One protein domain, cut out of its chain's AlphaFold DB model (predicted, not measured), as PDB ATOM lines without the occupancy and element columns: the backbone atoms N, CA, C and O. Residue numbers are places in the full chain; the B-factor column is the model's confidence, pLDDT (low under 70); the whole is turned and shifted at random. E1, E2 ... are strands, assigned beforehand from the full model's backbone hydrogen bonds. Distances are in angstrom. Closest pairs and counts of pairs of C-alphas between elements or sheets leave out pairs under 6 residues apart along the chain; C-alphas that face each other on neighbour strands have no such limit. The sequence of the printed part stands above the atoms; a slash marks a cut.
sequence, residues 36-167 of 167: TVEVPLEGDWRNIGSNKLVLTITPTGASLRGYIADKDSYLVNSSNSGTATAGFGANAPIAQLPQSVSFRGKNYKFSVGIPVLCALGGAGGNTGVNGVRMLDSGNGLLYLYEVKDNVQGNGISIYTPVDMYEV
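AT A GLANCE: This is residues 36 to 167 of the 167 residues of an uncharacterized protein of Ligilactobacillus saerimneri (UniProt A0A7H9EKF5). A long, strongly twisted sheet curls toward a loose, incompletely closed barrel, with the two longest strands, E4 and E10, side by side as its spine. Beyond E4 the sheet goes on into E3, E1 and E2; beyond E10 it splits, with E6 and E5 toward one end and E7, E8 and E9 toward the other. A long loop, residues 71 to 100, reaches out past the E2 end around Ser 79 and folds back, where residues 95 to 96 pair with E9. The printed part has 132 residues, with no named helix and ten strands, E1 to E10 in order along the chain, in one branched antiparallel sheet; the class is all strand, though only 56 residues are in named elements. It is compact, with a radius of gyration of the C-alphas of 15.0 A, yet elongated, spanning 53 by 28 by 23 A.

IN THESE COORDINATES: E1, residues 36 to 38, begins at C-alpha 36 (294.538, 120.060, 180.618). E2 is residues 45 to 47 and E3 residues 54 to 58. E4, residues 61 to 70, is 28.8 A long and bends by 50 degrees at residue 67. E5 is residues 101 to 103, E6 residues 106 to 111, 16.8 A long, and E7 residues 116 to 120. E8, residues 131 to 136, is 16.7 A long, and E9 is residues 141 to 144. E10, residues 156 to 166, is 29.5 A long and ends at C-alpha 166 (292.503, 104.524, 187.286).

HOW THE PARTS SIT: E1 is an edge strand antiparallel to E3, with N 37 and O 55 2.8 A apart. E3 and E4 form a hairpin; N 56 and O 63 are 2.8 A apart. E2 and E3 lie on one side of E4, E2 with N 46 and O 69 2.8 A apart. E10 lies on the other side of E4, antiparallel at 147 degrees, with N 156 and O 68 2.7 A apart. E6 and E7 lie on the other side of E10 from E4: N 109 and O 165 are 2.8 A apart, N 157 and O 119 2.9 A. E5 and E6 form a hairpin, with N 103 and O 106 2.8 A apart. E7, E8 and E9 make a meander, each strand the antiparallel neighbour of the one before; N 118 and O 132 are 2.8 A apart, as are N 135 and O 143. With E10, antiparallel to E7, they make a Greek key, four strands in a row whose first and fourth are neighbours. E4 and E9 are apart.

THE WHOLE: The two C-alphas farthest apart, those of Ser 79 and Gly 105, are 52.6 A apart. The printed part has no cut and ends at the chain's last residue, 167. The links E4 to E5, 30 residues, and E9 to E10, 11 residues, are long. The mean pLDDT of the printed part is 77.9; residues 72 to 91, 121 to 130 and 146 to 154 are under 70.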
ATOM      1  N   THR A  36     294.861 119.948 182.035       95.31
ATOM      2  CA  THR A  36     294.538 120.060 180.618       95.31
ATOM      3  C   THR A  36     295.635 119.385 179.809       95.31
ATOM      4  O   THR A  36     296.814 119.671 180.009       95.31
ATOM      5  N   VAL A  37     295.252 118.488 178.907       96.38
ATOM      6  CA  VAL A  37     296.154 117.793 177.989       96.38
ATOM      7  C   VAL A  37     295.678 118.067 176.573       96.38
ATOM      8  O   VAL A  37     294.530 117.798 176.231       96.38
ATOM      9  N   GLU A  38     296.555 118.629 175.750       96.44
ATOM     10  CA  GLU A  38     296.305 118.732 174.317       96.44
ATOM     11  C   GLU A  38     296.373 117.336 173.700       96.44
ATOM     12  O   GLU A  38     297.323 116.592 173.939       96.44
ATOM     13  N   VAL A  39     295.346 116.982 172.933       96.38
ATOM     14  CA  VAL A  39     295.264 115.716 172.212       96.38
ATOM     15  C   VAL A  39     295.626 116.005 170.753       96.38
ATOM     16  O   VAL A  39     294.874 116.719 170.083       96.38
ATOM     17  N   PRO A  40     296.768 115.503 170.253       94.19
ATOM     18  CA  PRO A  40     297.148 115.687 168.860       94.19
ATOM     19  C   PRO A  40     296.100 115.095 167.919       94.19
ATOM     20  O   PRO A  40     295.531 114.037 168.191       94.19
ATOM     21  N   LEU A  41     295.862 115.791 166.812       90.94
ATOM     22  CA  LEU A  41     295.048 115.267 165.724       90.94
ATOM     23  C   LEU A  41     295.893 114.353 164.839       90.94
ATOM     24  O   LEU A  41     297.088 114.587 164.655       90.94
ATOM     25  N   GLU A  42     295.250 113.329 164.300       88.19
ATOM     26  CA  GLU A  42     295.842 112.317 163.434       88.19
ATOM     27  C   GLU A  42     295.485 112.578 161.966       88.19
ATOM     28  O   GLU A  42     294.469 113.198 161.647       88.19
ATOM     29  N   GLY A  43     296.324 112.068 161.062       79.44
ATOM     30  CA  GLY A  43     296.062 112.063 159.623       79.44
ATOM     31  C   GLY A  43     295.726 113.439 159.044       79.44
ATOM     32  O   GLY A  43     296.526 114.372 159.104       79.44
ATOM     33  N   ASP A  44     294.536 113.535 158.454       78.31
ATOM     34  CA  ASP A  44     294.090 114.684 157.664       78.31
ATOM     35  C   ASP A  44     293.208 115.663 158.455       78.31
ATOM     36  O   ASP A  44     292.514 116.503 157.885       78.31
ATOM     37  N   TRP A  45     293.245 115.591 159.784       83.88
ATOM     38  CA  TRP A  45     292.489 116.475 160.666       83.88
ATOM     39  C   TRP A  45     293.313 117.680 161.119       83.88
ATOM     40  O   TRP A  45     294.515 117.600 161.364       83.88
ATOM     41  N   ARG A  46     292.650 118.825 161.290       85.50
ATOM     42  CA  ARG A  46     293.257 120.042 161.841       85.50
ATOM     43  C   ARG A  46     292.335 120.762 162.809       85.50
ATOM     44  O   ARG A  46     291.114 120.700 162.700       85.50
ATOM     45  N   ASN A  47     292.941 121.520 163.715       87.31
ATOM     46  CA  ASN A  47     292.219 122.449 164.574       87.31
ATOM     47  C   ASN A  47     291.775 123.671 163.759       87.31
ATOM     48  O   ASN A  47     292.504 124.141 162.880       87.31
ATOM     49  N   ILE A  48     290.606 124.218 164.078       81.62
ATOM     50  CA  ILE A  48     290.121 125.467 163.493       81.62
ATOM     51  C   ILE A  48     290.473 126.631 164.423       81.62
ATOM     52  O   ILE A  48     289.973 126.746 165.549       81.62
ATOM     53  N   GLY A  49     291.321 127.533 163.927       80.19
ATOM     54  CA  GLY A  49     291.831 128.657 164.708       80.19
ATOM     55  C   GLY A  49     292.668 128.175 165.895       80.19
ATOM     56  O   GLY A  49     293.513 127.297 165.754       80.19
ATOM     57  N   SER A  50     292.429 128.745 167.077       82.19
ATOM     58  CA  SER A  50     293.119 128.381 168.324       82.19
ATOM     59  C   SER A  50     292.442 127.248 169.113       82.19
ATOM     60  O   SER A  50     292.911 126.891 170.194       82.19
ATOM     61  N   ASN A  51     291.354 126.667 168.597       83.94
ATOM     62  CA  ASN A  51     290.528 125.688 169.310       83.94
ATOM     63  C   ASN A  51     291.092 124.268 169.191       83.94
ATOM     64  O   ASN A  51     290.583 123.436 168.441       83.94
ATOM     65  N   LYS A  52     292.156 124.005 169.946       92.50
ATOM     66  CA  LYS A  52     292.794 122.689 170.025       92.50
ATOM     67  C   LYS A  52     291.842 121.625 170.573       92.50
ATOM     68  O   LYS A  52     291.007 121.927 171.427       92.50
ATOM     69  N   LEU A  53     292.015 120.380 170.130       94.75
ATOM     70  CA  LEU A  53     291.423 119.229 170.804       94.75
ATOM     71  C   LEU A  53     292.117 119.015 172.155       94.75
ATOM     72  O   LEU A  53     293.335 118.876 172.244       94.75
ATOM     73  N   VAL A  54     291.336 119.051 173.224       96.50
ATOM     74  CA  VAL A  54     291.821 119.174 174.592       96.50
ATOM     75  C   VAL A  54     291.026 118.258 175.511       96.50
ATOM     76  O   VAL A  54     289.804 118.368 175.620       96.50
ATOM     77  N   LEU A  55     291.744 117.397 176.227       97.06
ATOM     78  CA  LEU A  55     291.241 116.606 177.339       97.06
ATOM     79  C   LEU A  55     291.417 117.405 178.636       97.06
ATOM     80  O   LEU A  55     292.532 117.760 179.015       97.06
ATOM     81  N   THR A  56     290.320 117.688 179.327       96.06
ATOM     82  CA  THR A  56     290.327 118.311 180.655       96.06
ATOM     83  C   THR A  56     289.956 117.269 181.695       96.06
ATOM     84  O   THR A  56     288.884 116.677 181.607       96.06
ATOM     85  N   ILE A  57     290.828 117.080 182.679       95.00
ATOM     86  CA  ILE A  57     290.682 116.146 183.793       95.00
ATOM     87  C   ILE A  57     290.410 116.958 185.053       95.00
ATOM     88  O   ILE A  57     291.134 117.912 185.342       95.00
ATOM     89  N   THR A  58     289.385 116.570 185.795       92.12
ATOM     90  CA  THR A  58     289.012 117.127 187.095       92.12
ATOM     91  C   THR A  58     288.902 115.988 188.113       92.12
ATOM     92  O   THR A  58     288.946 114.810 187.748       92.12
ATOM     93  N   PRO A  59     288.719 116.286 189.409       87.06
ATOM     94  CA  PRO A  59     288.512 115.253 190.422       87.06
ATOM     95  C   PRO A  59     287.237 114.439 190.198       87.06
ATOM     96  O   PRO A  59     287.121 113.324 190.695       87.06
ATOM     97  N   THR A  60     286.272 115.020 189.485       85.69
ATOM     98  CA  THR A  60     284.937 114.463 189.267       85.69
ATOM     99  C   THR A  60     284.788 113.762 187.919       85.69
ATOM    100  O   THR A  60     283.777 113.099 187.709       85.69
ATOM    101  N   GLY A  61     285.764 113.876 187.014       90.94
ATOM    102  CA  GLY A  61     285.723 113.202 185.720       90.94
ATOM    103  C   GLY A  61     286.635 113.831 184.674       90.94
ATOM    104  O   GLY A  61     287.551 114.591 184.983       90.94
ATOM    105  N   ALA A  62     286.369 113.516 183.408       94.69
ATOM    106  CA  ALA A  62     287.091 114.080 182.281       94.69
ATOM    107  C   ALA A  62     286.137 114.529 181.167       94.69
ATOM    108  O   ALA A  62     285.009 114.053 181.041       94.69
ATOM    109  N   SER A  63     286.590 115.475 180.347       94.69
ATOM    110  CA  SER A  63     285.864 115.914 179.154       94.69
ATOM    111  C   SER A  63     286.816 116.226 178.010       94.69
ATOM    112  O   SER A  63     287.917 116.729 178.233       94.69
ATOM    113  N   LEU A  64     286.373 115.954 176.787       95.44
ATOM    114  CA  LEU A  64     287.079 116.278 175.556       95.44
ATOM    115  C   LEU A  64     286.374 117.447 174.873       95.44
ATOM    116  O   LEU A  64     285.153 117.425 174.688       95.44
ATOM    117  N   ARG A  65     287.144 118.470 174.506       93.56
ATOM    118  CA  ARG A  65     286.645 119.647 173.792       93.56
ATOM    119  C   ARG A  65     287.547 119.987 172.624       93.56
ATOM    120  O   ARG A  65     288.758 119.909 172.766       93.56
ATOM    121  N   GLY A  66     286.986 120.420 171.507       91.81
ATOM    122  CA  GLY A  66     287.776 120.906 170.380       91.81
ATOM    123  C   GLY A  66     286.898 121.398 169.245       91.81
ATOM    124  O   GLY A  66     285.704 121.102 169.205       91.81
ATOM    125  N   TYR A  67     287.495 122.144 168.319       88.75
ATOM    126  CA  TYR A  67     286.838 122.504 167.070       88.75
ATOM    127  C   TYR A  67     287.772 122.158 165.920       88.75
ATOM    128  O   TYR A  67     288.832 122.766 165.760       88.75
ATOM    129  N   ILE A  68     287.393 121.134 165.166       87.19
ATOM    130  CA  ILE A  68     288.257 120.509 164.169       87.19
ATOM    131  C   ILE A  68     287.613 120.575 162.793       87.19
ATOM    132  O   ILE A  68     286.398 120.657 162.666       87.19
ATOM    133  N   ALA A  69     288.422 120.514 161.754       82.12
ATOM    134  CA  ALA A  69     287.965 120.271 160.400       82.12
ATOM    135  C   ALA A  69     288.936 119.328 159.720       82.12
ATOM    136  O   ALA A  69     290.085 119.162 160.130       82.12
ATOM    137  N   ASP A  70     288.471 118.779 158.617       76.88
ATOM    138  CA  ASP A  70     289.367 118.248 157.616       76.88
ATOM    139  C   ASP A  70     290.352 119.321 157.087       76.88
ATOM    140  O   ASP A  70     290.053 120.525 156.980       76.88
ATOM    141  N   LYS A  71     291.567 118.875 156.767       70.00
ATOM    142  CA  LYS A  71     292.656 119.706 156.246       70.00
ATOM    143  C   LYS A  71     292.333 120.319 154.880       70.00
ATOM    144  O   LYS A  71     292.819 121.414 154.594       70.00
ATOM    145  N   ASP A  72     291.494 119.676 154.070       61.66
ATOM    146  CA  ASP A  72     291.175 120.129 152.714       61.66
ATOM    147  C   ASP A  72     289.891 120.977 152.703       61.66
ATOM    148  O   ASP A  72     289.798 121.967 151.979       61.66
ATOM    149  N   SER A  73     288.929 120.683 153.579       56.50
ATOM    150  CA  SER A  73     287.618 121.339 153.634       56.50
ATOM    151  C   SER A  73     287.644 122.802 154.074       56.50
ATOM    152  O   SER A  73     286.973 123.646 153.489       56.50
ATOM    153  N   TYR A  74     288.437 123.130 155.091       48.41
ATOM    154  CA  TYR A  74     288.518 124.499 155.622       48.41
ATOM    155  C   TYR A  74     289.402 125.442 154.761       48.41
ATOM    156  O   TYR A  74     289.507 126.631 155.044       48.41
ATOM    157  N   LEU A  75     289.990 124.948 153.658       47.03
ATOM    158  CA  LEU A  75     290.599 125.796 152.622       47.03
ATOM    159  C   LEU A  75     289.571 126.265 151.578       47.03
ATOM    160  O   LEU A  75     289.873 127.143 150.774       47.03
ATOM    161  N   VAL A  76     288.341 125.742 151.603       43.38
ATOM    162  CA  VAL A  76     287.304 126.054 150.611       43.38
ATOM    163  C   VAL A  76     286.522 127.312 151.019       43.38
ATOM    164  O   VAL A  76     285.310 127.297 151.186       43.38
ATOM    165  N   ASN A  77     287.237 128.428 151.173       43.28
ATOM    166  CA  ASN A  77     286.676 129.767 150.935       43.28
ATOM    167  C   ASN A  77     287.371 130.456 149.742       43.28
ATOM    168  O   ASN A  77     287.294 131.668 149.561       43.28
ATOM    169  N   SER A  78     288.059 129.670 148.908       40.91
ATOM    170  CA  SER A  78     288.613 130.094 147.625       40.91
ATOM    171  C   SER A  78     288.282 129.062 146.544       40.91
ATOM    172  O   SER A  78     289.023 128.121 146.304       40.91
ATOM    173  N   SER A  79     287.124 129.241 145.908       42.06
ATOM    174  CA  SER A  79     286.887 129.056 144.462       42.06
ATOM    175  C   SER A  79     287.342 127.786 143.721       42.06
ATOM    176  O   SER A  79     287.234 127.774 142.499       42.06
ATOM    177  N   ASN A  80     287.822 126.727 144.368       39.84
ATOM    178  CA  ASN A  80     288.331 125.544 143.681       39.84
ATOM    179  C   ASN A  80     287.475 124.326 144.019       39.84
ATOM    180  O   ASN A  80     287.626 123.701 145.066       39.84
ATOM    181  N   SER A  81     286.614 123.955 143.070       40.94
ATOM    182  CA  SER A  81     285.943 122.655 142.969       40.94
ATOM    183  C   SER A  81     286.945 121.535 142.638       40.94
ATOM    184  O   SER A  81     286.791 120.808 141.656       40.94
ATOM    185  N   GLY A  82     288.021 121.439 143.416       39.62
ATOM    186  CA  GLY A  82     288.938 120.312 143.389       39.62
ATOM    187  C   GLY A  82     288.347 119.191 144.229       39.62
ATOM    188  O   GLY A  82     287.991 119.398 145.385       39.62
ATOM    189  N   THR A  83     288.218 118.004 143.649       43.94
ATOM    190  CA  THR A  83     287.860 116.776 144.359       43.94
ATOM    191  C   THR A  83     288.849 116.538 145.500       43.94
ATOM    192  O   THR A  83     289.937 116.013 145.276       43.94
ATOM    193  N   ALA A  84     288.490 116.940 146.720       43.09
ATOM    194  CA  ALA A  84     289.243 116.603 147.917       43.09
ATOM    195  C   ALA A  84     289.197 115.079 148.087       43.09
ATOM    196  O   ALA A  84     288.157 114.496 148.415       43.09
ATOM    197  N   THR A  85     290.315 114.405 147.838       46.44
ATOM    198  CA  THR A  85     290.482 112.955 148.023       46.44
ATOM    199  C   THR A  85     290.648 112.619 149.506       46.44
ATOM    200  O   THR A  85     291.524 111.858 149.886       46.44
ATOM    201  N   ALA A  86     289.843 113.219 150.375       51.16
ATOM    202  CA  ALA A  86     290.027 113.067 151.802       51.16
ATOM    203  C   ALA A  86     289.562 111.681 152.279       51.16
ATOM    204  O   ALA A  86     288.475 111.209 151.902       51.16
ATOM    205  N   GLY A  87     290.440 111.022 153.040       52.66
ATOM    206  CA  GLY A  87     290.227 109.725 153.669       52.66
ATOM    207  C   GLY A  87     289.562 109.915 155.022       52.66
ATOM    208  O   GLY A  87     290.240 110.114 156.021       52.66
ATOM    209  N   PHE A  88     288.232 109.872 155.052       60.88
ATOM    210  CA  PHE A  88     287.448 109.953 156.286       60.88
ATOM    211  C   PHE A  88     286.810 108.613 156.640       60.88
ATOM    212  O   PHE A  88     286.711 107.711 155.807       60.88
ATOM    213  N   GLY A  89     286.286 108.533 157.861       54.16
ATOM    214  CA  GLY A  89     285.454 107.430 158.331       54.16
ATOM    215  C   GLY A  89     286.215 106.457 159.223       54.16
ATOM    216  O   GLY A  89     287.298 106.758 159.717       54.16
ATOM    217  N   ALA A  90     285.646 105.269 159.419       56.62
ATOM    218  CA  ALA A  90     286.113 104.270 160.387       56.62
ATOM    219  C   ALA A  90     287.579 103.804 160.218       56.62
ATOM    220  O   ALA A  90     288.114 103.166 161.115       56.62
ATOM    221  N   ASN A  91     288.233 104.133 159.098       65.00
ATOM    222  CA  ASN A  91     289.623 103.766 158.810       65.00
ATOM    223  C   ASN A  91     290.614 104.940 158.939       65.00
ATOM    224  O   ASN A  91     291.804 104.749 158.701       65.00
ATOM    225  N   ALA A  92     290.148 106.138 159.303       78.19
ATOM    226  CA  ALA A  92     290.972 107.335 159.460       78.19
ATOM    227  C   ALA A  92     290.651 108.027 160.798       78.19
ATOM    228  O   ALA A  92     289.640 108.732 160.896       78.19
ATOM    229  N   PRO A  93     291.462 107.800 161.847       86.31
ATOM    230  CA  PRO A  93     291.184 108.350 163.164       86.31
ATOM    231  C   PRO A  93     291.311 109.875 163.169       86.31
ATOM    232  O   PRO A  93     292.130 110.453 162.460       86.31
ATOM    233  N   ILE A  94     290.500 110.512 164.008       89.19
ATOM    234  CA  ILE A  94     290.582 111.928 164.363       89.19
ATOM    235  C   ILE A  94     291.804 112.177 165.237       89.19
ATOM    236  O   ILE A  94     292.537 113.139 165.030       89.19
ATOM    237  N   ALA A  95     291.961 111.347 166.266       92.94
ATOM    238  CA  ALA A  95     292.951 111.503 167.316       92.94
ATOM    239  C   ALA A  95     293.074 110.214 168.136       92.94
ATOM    240  O   ALA A  95     292.144 109.406 168.186       92.94
ATOM    241  N   GLN A  96     294.189 110.078 168.847       94.44
ATOM    242  CA  GLN A  96     294.396 109.068 169.879       94.44
ATOM    243  C   GLN A  96     294.347 109.735 171.259       94.44
ATOM    244  O   GLN A  96     295.195 110.567 171.586       94.44
ATOM    245  N   LEU A  97     293.392 109.345 172.106       94.62
ATOM    246  CA  LEU A  97     293.390 109.762 173.508       94.62
ATOM    247  C   LEU A  97     294.653 109.250 174.228       94.62
ATOM    248  O   LEU A  97     295.088 108.120 173.962       94.62
ATOM    249  N   PRO A  98     295.225 110.037 175.163       92.69
ATOM    250  CA  PRO A  98     296.373 109.616 175.954       92.69
ATOM    251  C   PRO A  98     296.128 108.288 176.679       92.69
ATOM    252  O   PRO A  98     295.141 108.127 177.394       92.69
ATOM    253  N   GLN A  99     297.073 107.356 176.549       89.62
ATOM    254  CA  GLN A  99     296.994 106.025 177.169       89.62
ATOM    255  C   GLN A  99     297.332 106.014 178.666       89.62
ATOM    256  O   GLN A  99     297.184 104.986 179.324       89.62
ATOM    257  N   SER A 100     297.841 107.124 179.197       91.19
ATOM    258  CA  SER A 100     298.073 107.327 180.624       91.19
ATOM    259  C   SER A 100     298.299 108.810 180.896       91.19
ATOM    260  O   SER A 100     299.152 109.435 180.260       91.19
ATOM    261  N   VAL A 101     297.557 109.384 181.841       94.25
ATOM    262  CA  VAL A 101     297.821 110.731 182.362       94.25
ATOM    263  C   VAL A 101     297.869 110.689 183.878       94.25
ATOM    264  O   VAL A 101     296.903 110.289 184.525       94.25
ATOM    265  N   SER A 102     298.972 111.168 184.452       93.81
ATOM    266  CA  SER A 102     299.090 111.310 185.904       93.81
ATOM    267  C   SER A 102     298.321 112.535 186.408       93.81
ATOM    268  O   SER A 102     298.541 113.648 185.917       93.81
ATOM    269  N   PHE A 103     297.459 112.355 187.406       91.56
ATOM    270  CA  PHE A 103     296.713 113.409 188.097       91.56
ATOM    271  C   PHE A 103     296.503 113.002 189.566       91.56
ATOM    272  O   PHE A 103     296.135 111.865 189.847       91.56
ATOM    273  N   ARG A 104     296.798 113.894 190.524       87.50
ATOM    274  CA  ARG A 104     296.734 113.606 191.977       87.50
ATOM    275  C   ARG A 104     297.479 112.332 192.419       87.50
ATOM    276  O   ARG A 104     297.000 111.578 193.261       87.50
ATOM    277  N   GLY A 105     298.648 112.076 191.829       86.50
ATOM    278  CA  GLY A 105     299.477 110.908 192.160       86.50
ATOM    279  C   GLY A 105     298.944 109.565 191.645       86.50
ATOM    280  O   GLY A 105     299.525 108.533 191.962       86.50
ATOM    281  N   LYS A 106     297.874 109.575 190.843       90.38
ATOM    282  CA  LYS A 106     297.287 108.401 190.188       90.38
ATOM    283  C   LYS A 106     297.426 108.517 188.678       90.38
ATOM    284  O   LYS A 106     297.512 109.631 188.161       90.38
ATOM    285  N   ASN A 107     297.437 107.390 187.976       93.94
ATOM    286  CA  ASN A 107     297.436 107.352 186.518       93.94
ATOM    287  C   ASN A 107     296.047 106.990 186.014       93.94
ATOM    288  O   ASN A 107     295.390 106.124 186.584       93.94
ATOM    289  N   TYR A 108     295.616 107.651 184.943       94.81
ATOM    290  CA  TYR A 108     294.298 107.433 184.364       94.81
ATOM    291  C   TYR A 108     294.364 107.121 182.873       94.81
ATOM    292  O   TYR A 108     295.160 107.718 182.142       94.81
ATOM    293  N   LYS A 109     293.484 106.219 182.435       93.75
ATOM    294  CA  LYS A 109     293.111 105.966 181.041       93.75
ATOM    295  C   LYS A 109     291.771 106.604 180.716       93.75
ATOM    296  O   LYS A 109     290.950 106.824 181.607       93.75
ATOM    297  N   PHE A 110     291.558 106.849 179.428       93.94
ATOM    298  CA  PHE A 110     290.400 107.574 178.924       93.94
ATOM    299  C   PHE A 110     289.747 106.840 177.761       93.94
ATOM    300  O   PHE A 110     290.451 106.315 176.899       93.94
ATOM    301  N   SER A 111     288.417 106.830 177.734       92.25
ATOM    302  CA  SER A 111     287.641 106.271 176.626       92.25
ATOM    303  C   SER A 111     286.324 107.019 176.442       92.25
ATOM    304  O   SER A 111     285.793 107.605 177.385       92.25
ATOM    305  N   VAL A 112     285.795 107.017 175.221       89.69
ATOM    306  CA  VAL A 112     284.455 107.537 174.930       89.69
ATOM    307  C   VAL A 112     283.495 106.351 174.831       89.69
ATOM    308  O   VAL A 112     283.409 105.702 173.793       89.69
ATOM    309  N   GLY A 113     282.785 106.045 175.922       79.75
ATOM    310  CA  GLY A 113     282.015 104.803 176.052       79.75
ATOM    311  C   GLY A 113     280.774 104.670 175.158       79.75
ATOM    312  O   GLY A 113     280.304 103.556 174.935       79.75
ATOM    313  N   ILE A 114     280.236 105.772 174.625       82.69
ATOM    314  CA  ILE A 114     279.090 105.755 173.702       82.69
ATOM    315  C   ILE A 114     279.351 106.637 172.480       82.69
ATOM    316  O   ILE A 114     280.043 107.643 172.605       82.69
ATOM    317  N   PRO A 115     278.764 106.320 171.311       85.50
ATOM    318  CA  PRO A 115     278.787 107.221 170.167       85.50
ATOM    319  C   PRO A 115     278.257 108.611 170.544       85.50
ATOM    320  O   PRO A 115     277.143 108.739 171.053       85.50
ATOM    321  N   VAL A 116     279.034 109.651 170.261       87.12
ATOM    322  CA  VAL A 116     278.708 111.039 170.612       87.12
ATOM    323  C   VAL A 116     278.293 111.792 169.363       87.12
ATOM    324  O   VAL A 116     279.013 111.779 168.369       87.12
ATOM    325  N   LEU A 117     277.169 112.504 169.414       85.69
ATOM    326  CA  LEU A 117     276.800 113.444 168.360       85.69
ATOM    327  C   LEU A 117     277.618 114.739 168.491       85.69
ATOM    328  O   LEU A 117     277.499 115.461 169.479       85.69
ATOM    329  N   CYS A 118     278.429 115.042 167.485       85.62
ATOM    330  CA  CYS A 118     279.199 116.273 167.360       85.62
ATOM    331  C   CYS A 118     278.514 117.208 166.360       85.62
ATOM    332  O   CYS A 118     278.184 116.798 165.246       85.62
ATOM    333  N   ALA A 119     278.291 118.462 166.749       80.94
ATOM    334  CA  ALA A 119     277.604 119.435 165.905       80.94
ATOM    335  C   ALA A 119     278.479 119.863 164.715       80.94
ATOM    336  O   ALA A 119     279.689 120.062 164.866       80.94
ATOM    337  N   LEU A 120     277.850 120.041 163.552       78.94
ATOM    338  CA  LEU A 120     278.474 120.631 162.370       78.94
ATOM    339  C   LEU A 120     278.174 122.132 162.297       78.94
ATOM    340  O   LEU A 120     277.017 122.546 162.360       78.94
ATOM    341  N   GLY A 121     279.220 122.930 162.089       66.50
ATOM    342  CA  GLY A 121     279.145 124.379 161.927       66.50
ATOM    343  C   GLY A 121     279.259 125.159 163.244       66.50
ATOM    344  O   GLY A 121     278.632 124.821 164.240       66.50
ATOM    345  N   GLY A 122     280.058 126.235 163.211       56.81
ATOM    346  CA  GLY A 122     280.197 127.243 164.268       56.81
ATOM    347  C   GLY A 122     280.916 126.785 165.547       56.81
ATOM    348  O   GLY A 122     280.581 125.773 166.156       56.81
ATOM    349  N   ALA A 123     281.879 127.586 166.014       49.84
ATOM    350  CA  ALA A 123     282.463 127.413 167.342       49.84
ATOM    351  C   ALA A 123     281.501 127.973 168.408       49.84
ATOM    352  O   ALA A 123     281.169 129.155 168.373       49.84
ATOM    353  N   GLY A 124     281.087 127.147 169.374       49.31
ATOM    354  CA  GLY A 124     280.476 127.638 170.619       49.31
ATOM    355  C   GLY A 124     278.954 127.536 170.764       49.31
ATOM    356  O   GLY A 124     278.406 128.170 171.662       49.31
ATOM    357  N   GLY A 125     278.254 126.726 169.971       45.25
ATOM    358  CA  GLY A 125     276.825 126.502 170.192       45.25
ATOM    359  C   GLY A 125     276.281 125.303 169.436       45.25
ATOM    360  O   GLY A 125     276.747 124.974 168.353       45.25
ATOM    361  N   ASN A 126     275.257 124.671 170.006       44.56
ATOM    362  CA  ASN A 126     274.457 123.618 169.378       44.56
ATOM    363  C   ASN A 126     273.526 124.223 168.298       44.56
ATOM    364  O   ASN A 126     272.319 124.011 168.311       44.56
ATOM    365  N   THR A 127     274.058 125.097 167.438       44.19
ATOM    366  CA  THR A 127     273.298 125.837 166.415       44.19
ATOM    367  C   THR A 127     273.322 125.145 165.053       44.19
ATOM    368  O   THR A 127     272.591 125.551 164.150       44.19
ATOM    369  N   GLY A 128     274.122 124.084 164.901       51.09
ATOM    370  CA  GLY A 128     274.080 123.197 163.746       51.09
ATOM    371  C   GLY A 128     272.838 122.308 163.784       51.09
ATOM    372  O   GLY A 128     272.660 121.526 164.712       51.09
ATOM    373  N   VAL A 129     271.988 122.394 162.757       53.38
ATOM    374  CA  VAL A 129     270.823 121.499 162.568       53.38
ATOM    375  C   VAL A 129     271.265 120.072 162.182       53.38
ATOM    376  O   VAL A 129     270.468 119.141 162.208       53.38
ATOM    377  N   ASN A 130     272.556 119.900 161.866       69.25
ATOM    378  CA  ASN A 130     273.186 118.657 161.429       69.25
ATOM    379  C   ASN A 130     274.382 118.313 162.333       69.25
ATOM    380  O   ASN A 130     275.079 119.202 162.829       69.25
ATOM    381  N   GLY A 131     274.650 117.021 162.518       76.56
ATOM    382  CA  GLY A 131     275.761 116.532 163.330       76.56
ATOM    383  C   GLY A 131     276.310 115.209 162.812       76.56
ATOM    384  O   GLY A 131     275.661 114.525 162.023       76.56
ATOM    385  N   VAL A 132     277.507 114.856 163.269       81.31
ATOM    386  CA  VAL A 132     278.182 113.591 162.953       81.31
ATOM    387  C   VAL A 132     278.462 112.807 164.217       81.31
ATOM    388  O   VAL A 132     278.652 113.391 165.280       81.31
ATOM    389  N   ARG A 133     278.496 111.480 164.125       86.25
ATOM    390  CA  ARG A 133     278.796 110.639 165.286       86.25
ATOM    391  C   ARG A 133     280.285 110.376 165.404       86.25
ATOM    392  O   ARG A 133     280.891 109.881 164.460       86.25
ATOM    393  N   MET A 134     280.842 110.651 166.576       88.69
ATOM    394  CA  MET A 134     282.183 110.243 166.968       88.69
ATOM    395  C   MET A 134     282.119 108.955 167.796       88.69
ATOM    396  O   MET A 134     281.265 108.819 168.670       88.69
ATOM    397  N   LEU A 135     283.027 108.024 167.526       89.00
ATOM    398  CA  LEU A 135     283.190 106.746 168.217       89.00
ATOM    399  C   LEU A 135     284.596 106.639 168.797       89.00
ATOM    400  O   LEU A 135     285.529 107.190 168.220       89.00
ATOM    401  N   ASP A 136     284.756 105.841 169.847       89.69
ATOM    402  CA  ASP A 136     286.044 105.287 170.267       89.69
ATOM    403  C   ASP A 136     286.099 103.802 169.880       89.69
ATOM    404  O   ASP A 136     285.138 103.063 170.098       89.69
ATOM    405  N   SER A 137     287.212 103.350 169.297       85.12
ATOM    406  CA  SER A 137     287.414 101.928 168.962       85.12
ATOM    407  C   SER A 137     287.690 101.018 170.171       85.12
ATOM    408  O   SER A 137     287.880  99.813 170.006       85.12
ATOM    409  N   GLY A 138     287.703 101.569 171.389       82.19
ATOM    410  CA  GLY A 138     287.913 100.850 172.650       82.19
ATOM    411  C   GLY A 138     289.357 100.895 173.158       82.19
ATOM    412  O   GLY A 138     289.654 100.368 174.227       82.19
ATOM    413  N   ASN A 139     290.258 101.538 172.416       84.25
ATOM    414  CA  ASN A 139     291.641 101.808 172.817       84.25
ATOM    415  C   ASN A 139     291.957 103.318 172.844       84.25
ATOM    416  O   ASN A 139     293.125 103.701 172.902       84.25
ATOM    417  N   GLY A 140     290.947 104.187 172.777       88.31
ATOM    418  CA  GLY A 140     291.097 105.640 172.761       88.31
ATOM    419  C   GLY A 140     291.296 106.247 171.367       88.31
ATOM    420  O   GLY A 140     291.463 107.464 171.282       88.31
ATOM    421  N   LEU A 141     291.307 105.454 170.287       91.38
ATOM    422  CA  LEU A 141     291.282 105.988 168.919       91.38
ATOM    423  C   LEU A 141     289.879 106.479 168.577       91.38
ATOM    424  O   LEU A 141     288.922 105.701 168.581       91.38
ATOM    425  N   LEU A 142     289.785 107.763 168.247       91.50
ATOM    426  CA  LEU A 142     288.537 108.443 167.930       91.50
ATOM    427  C   LEU A 142     288.283 108.428 166.423       91.50
ATOM    428  O   LEU A 142     289.167 108.786 165.654       91.50
ATOM    429  N   TYR A 143     287.072 108.082 165.996       87.88
ATOM    430  CA  TYR A 143     286.668 108.014 164.585       87.88
ATOM    431  C   TYR A 143     285.327 108.693 164.358       87.88
ATOM    432  O   TYR A 143     284.526 108.805 165.281       87.88
ATOM    433  N   LEU A 144     285.037 109.064 163.110       84.56
ATOM    434  CA  LEU A 144     283.675 109.402 162.699       84.56
ATOM    435  C   LEU A 144     282.955 108.191 162.105       84.56
ATOM    436  O   LEU A 144     283.503 107.477 161.264       84.56
ATOM    437  N   TYR A 145     281.701 108.010 162.504       74.88
ATOM    438  CA  TYR A 145     280.775 107.006 161.980       74.88
ATOM    439  C   TYR A 145     279.794 107.616 160.979       74.88
ATOM    440  O   TYR A 145     278.586 107.482 161.123       74.88
ATOM    441  N   GLU A 146     280.292 108.358 159.995       65.94
ATOM    442  CA  GLU A 146     279.442 108.995 158.988       65.94
ATOM    443  C   GLU A 146     280.130 109.005 157.619       65.94
ATOM    444  O   GLU A 146     281.358 108.940 157.513       65.94
ATOM    445  N   VAL A 147     279.318 109.077 156.563       55.56
ATOM    446  CA  VAL A 147     279.793 109.146 155.176       55.56
ATOM    447  C   VAL A 147     280.372 110.542 154.899       55.56
ATOM    448  O   VAL A 147     279.824 111.556 155.333       55.56
ATOM    449  N   LYS A 148     281.486 110.570 154.160       55.94
ATOM    450  CA  LYS A 148     282.312 111.732 153.775       55.94
ATOM    451  C   LYS A 148     281.550 113.029 153.460       55.94
ATOM    452  O   LYS A 148     281.984 114.101 153.885       55.94
ATOM    453  N   ASP A 149     280.423 112.935 152.761       53.19
ATOM    454  CA  ASP A 149     279.689 114.093 152.237       53.19
ATOM    455  C   ASP A 149     279.084 114.982 153.337       53.19
ATOM    456  O   ASP A 149     278.895 116.179 153.130       53.19
ATOM    457  N   ASN A 150     278.848 114.437 154.535       59.66
ATOM    458  CA  ASN A 150     278.288 115.196 155.660       59.66
ATOM    459  C   ASN A 150     279.332 116.066 156.380       59.66
ATOM    460  O   ASN A 150     278.979 117.005 157.089       59.66
ATOM    461  N   VAL A 151     280.621 115.761 156.220       64.50
ATOM    462  CA  VAL A 151     281.723 116.417 156.944       64.50
ATOM    463  C   VAL A 151     282.378 117.516 156.105       64.50
ATOM    464  O   VAL A 151     282.883 118.505 156.639       64.50
ATOM    465  N   GLN A 152     282.378 117.353 154.783       62.34
ATOM    466  CA  GLN A 152     283.096 118.238 153.878       62.34
ATOM    467  C   GLN A 152     282.566 119.684 153.948       62.34
ATOM    468  O   GLN A 152     281.371 119.947 153.887       62.34
ATOM    469  N   GLY A 153     283.494 120.631 154.075       60.28
ATOM    470  CA  GLY A 153     283.252 122.078 154.161       60.28
ATOM    471  C   GLY A 153     282.897 122.603 155.557       60.28
ATOM    472  O   GLY A 153     282.818 123.815 155.737       60.28
ATOM    473  N   ASN A 154     282.715 121.726 156.549       69.88
ATOM    474  CA  ASN A 154     282.217 122.105 157.868       69.88
ATOM    475  C   ASN A 154     283.259 121.893 158.971       69.88
ATOM    476  O   ASN A 154     284.050 120.952 158.943       69.88
ATOM    477  N   GLY A 155     283.222 122.761 159.982       80.69
ATOM    478  CA  GLY A 155     283.883 122.491 161.253       80.69
ATOM    479  C   GLY A 155     283.021 121.608 162.150       80.69
ATOM    480  O   GLY A 155     281.797 121.728 162.153       80.69
ATOM    481  N   ILE A 156     283.669 120.744 162.923       84.50
ATOM    482  CA  ILE A 156     283.065 119.812 163.870       84.50
ATOM    483  C   ILE A 156     283.379 120.291 165.281       84.50
ATOM    484  O   ILE A 156     284.540 120.334 165.696       84.50
ATOM    485  N   SER A 157     282.331 120.625 166.028       88.06
ATOM    486  CA  SER A 157     282.426 120.968 167.444       88.06
ATOM    487  C   SER A 157     282.335 119.702 168.290       88.06
ATOM    488  O   SER A 157     281.293 119.047 168.343       88.06
ATOM    489  N   ILE A 158     283.431 119.370 168.973       89.38
ATOM    490  CA  ILE A 158     283.509 118.253 169.913       89.38
ATOM    491  C   ILE A 158     283.316 118.810 171.317       89.38
ATOM    492  O   ILE A 158     284.078 119.665 171.772       89.38
ATOM    493  N   TYR A 159     282.306 118.297 172.012       90.50
ATOM    494  CA  TYR A 159     282.112 118.533 173.432       90.50
ATOM    495  C   TYR A 159     281.466 117.309 174.068       90.50
ATOM    496  O   TYR A 159     280.274 117.076 173.890       90.50
ATOM    497  N   THR A 160     282.257 116.512 174.785       90.94
ATOM    498  CA  THR A 160     281.757 115.273 175.385       90.94
ATOM    499  C   THR A 160     282.404 114.962 176.725       90.94
ATOM    500  O   THR A 160     283.601 115.225 176.894       90.94
ATOM    501  N   PRO A 161     281.658 114.381 177.684       92.44
ATOM    502  CA  PRO A 161     282.280 113.649 178.778       92.44
ATOM    503  C   PRO A 161     283.123 112.493 178.229       92.44
ATOM    504  O   PRO A 161     282.851 111.960 177.149       92.44
ATOM    505  N   VAL A 162     284.162 112.144 178.978       93.25
ATOM    506  CA  VAL A 162     285.073 111.037 178.693       93.25
ATOM    507  C   VAL A 162     285.161 110.193 179.951       93.25
ATOM    508  O   VAL A 162     285.357 110.732 181.046       93.25
ATOM    509  N   ASP A 163     285.026 108.886 179.794       93.00
ATOM    510  CA  ASP A 163     285.175 107.964 180.904       93.00
ATOM    511  C   ASP A 163     286.635 107.944 181.351       93.00
ATOM    512  O   ASP A 163     287.556 107.914 180.531       93.00
ATOM    513  N   MET A 164     286.842 107.978 182.663       92.81
ATOM    514  CA  MET A 164     288.151 108.071 183.298       92.81
ATOM    515  C   MET A 164     288.347 106.871 184.223       92.81
ATOM    516  O   MET A 164     287.572 106.676 185.159       92.81
ATOM    517  N   TYR A 165     289.406 106.099 183.984       91.25
ATOM    518  CA  TYR A 165     289.690 104.856 184.703       91.25
ATOM    519  C   TYR A 165     291.084 104.905 185.316       91.25
ATOM    520  O   TYR A 165     292.049 105.169 184.605       91.25
ATOM    521  N   GLU A 166     291.202 104.656 186.618       92.44
ATOM    522  CA  GLU A 166     292.503 104.524 187.286       92.44
ATOM    523  C   GLU A 166     293.212 103.236 186.829       92.44
ATOM    524  O   GLU A 166     292.559 102.200 186.681       92.44
ATOM    525  N   VAL A 167     294.526 103.311 186.587       89.44
ATOM    526  CA  VAL A 167     295.376 102.196 186.123       89.44
ATOM    527  C   VAL A 167     296.656 102.026 186.922       89.44
ATOM    528  O   VAL A 167     297.199 103.044 187.413       89.44
TER     529      VAL A 167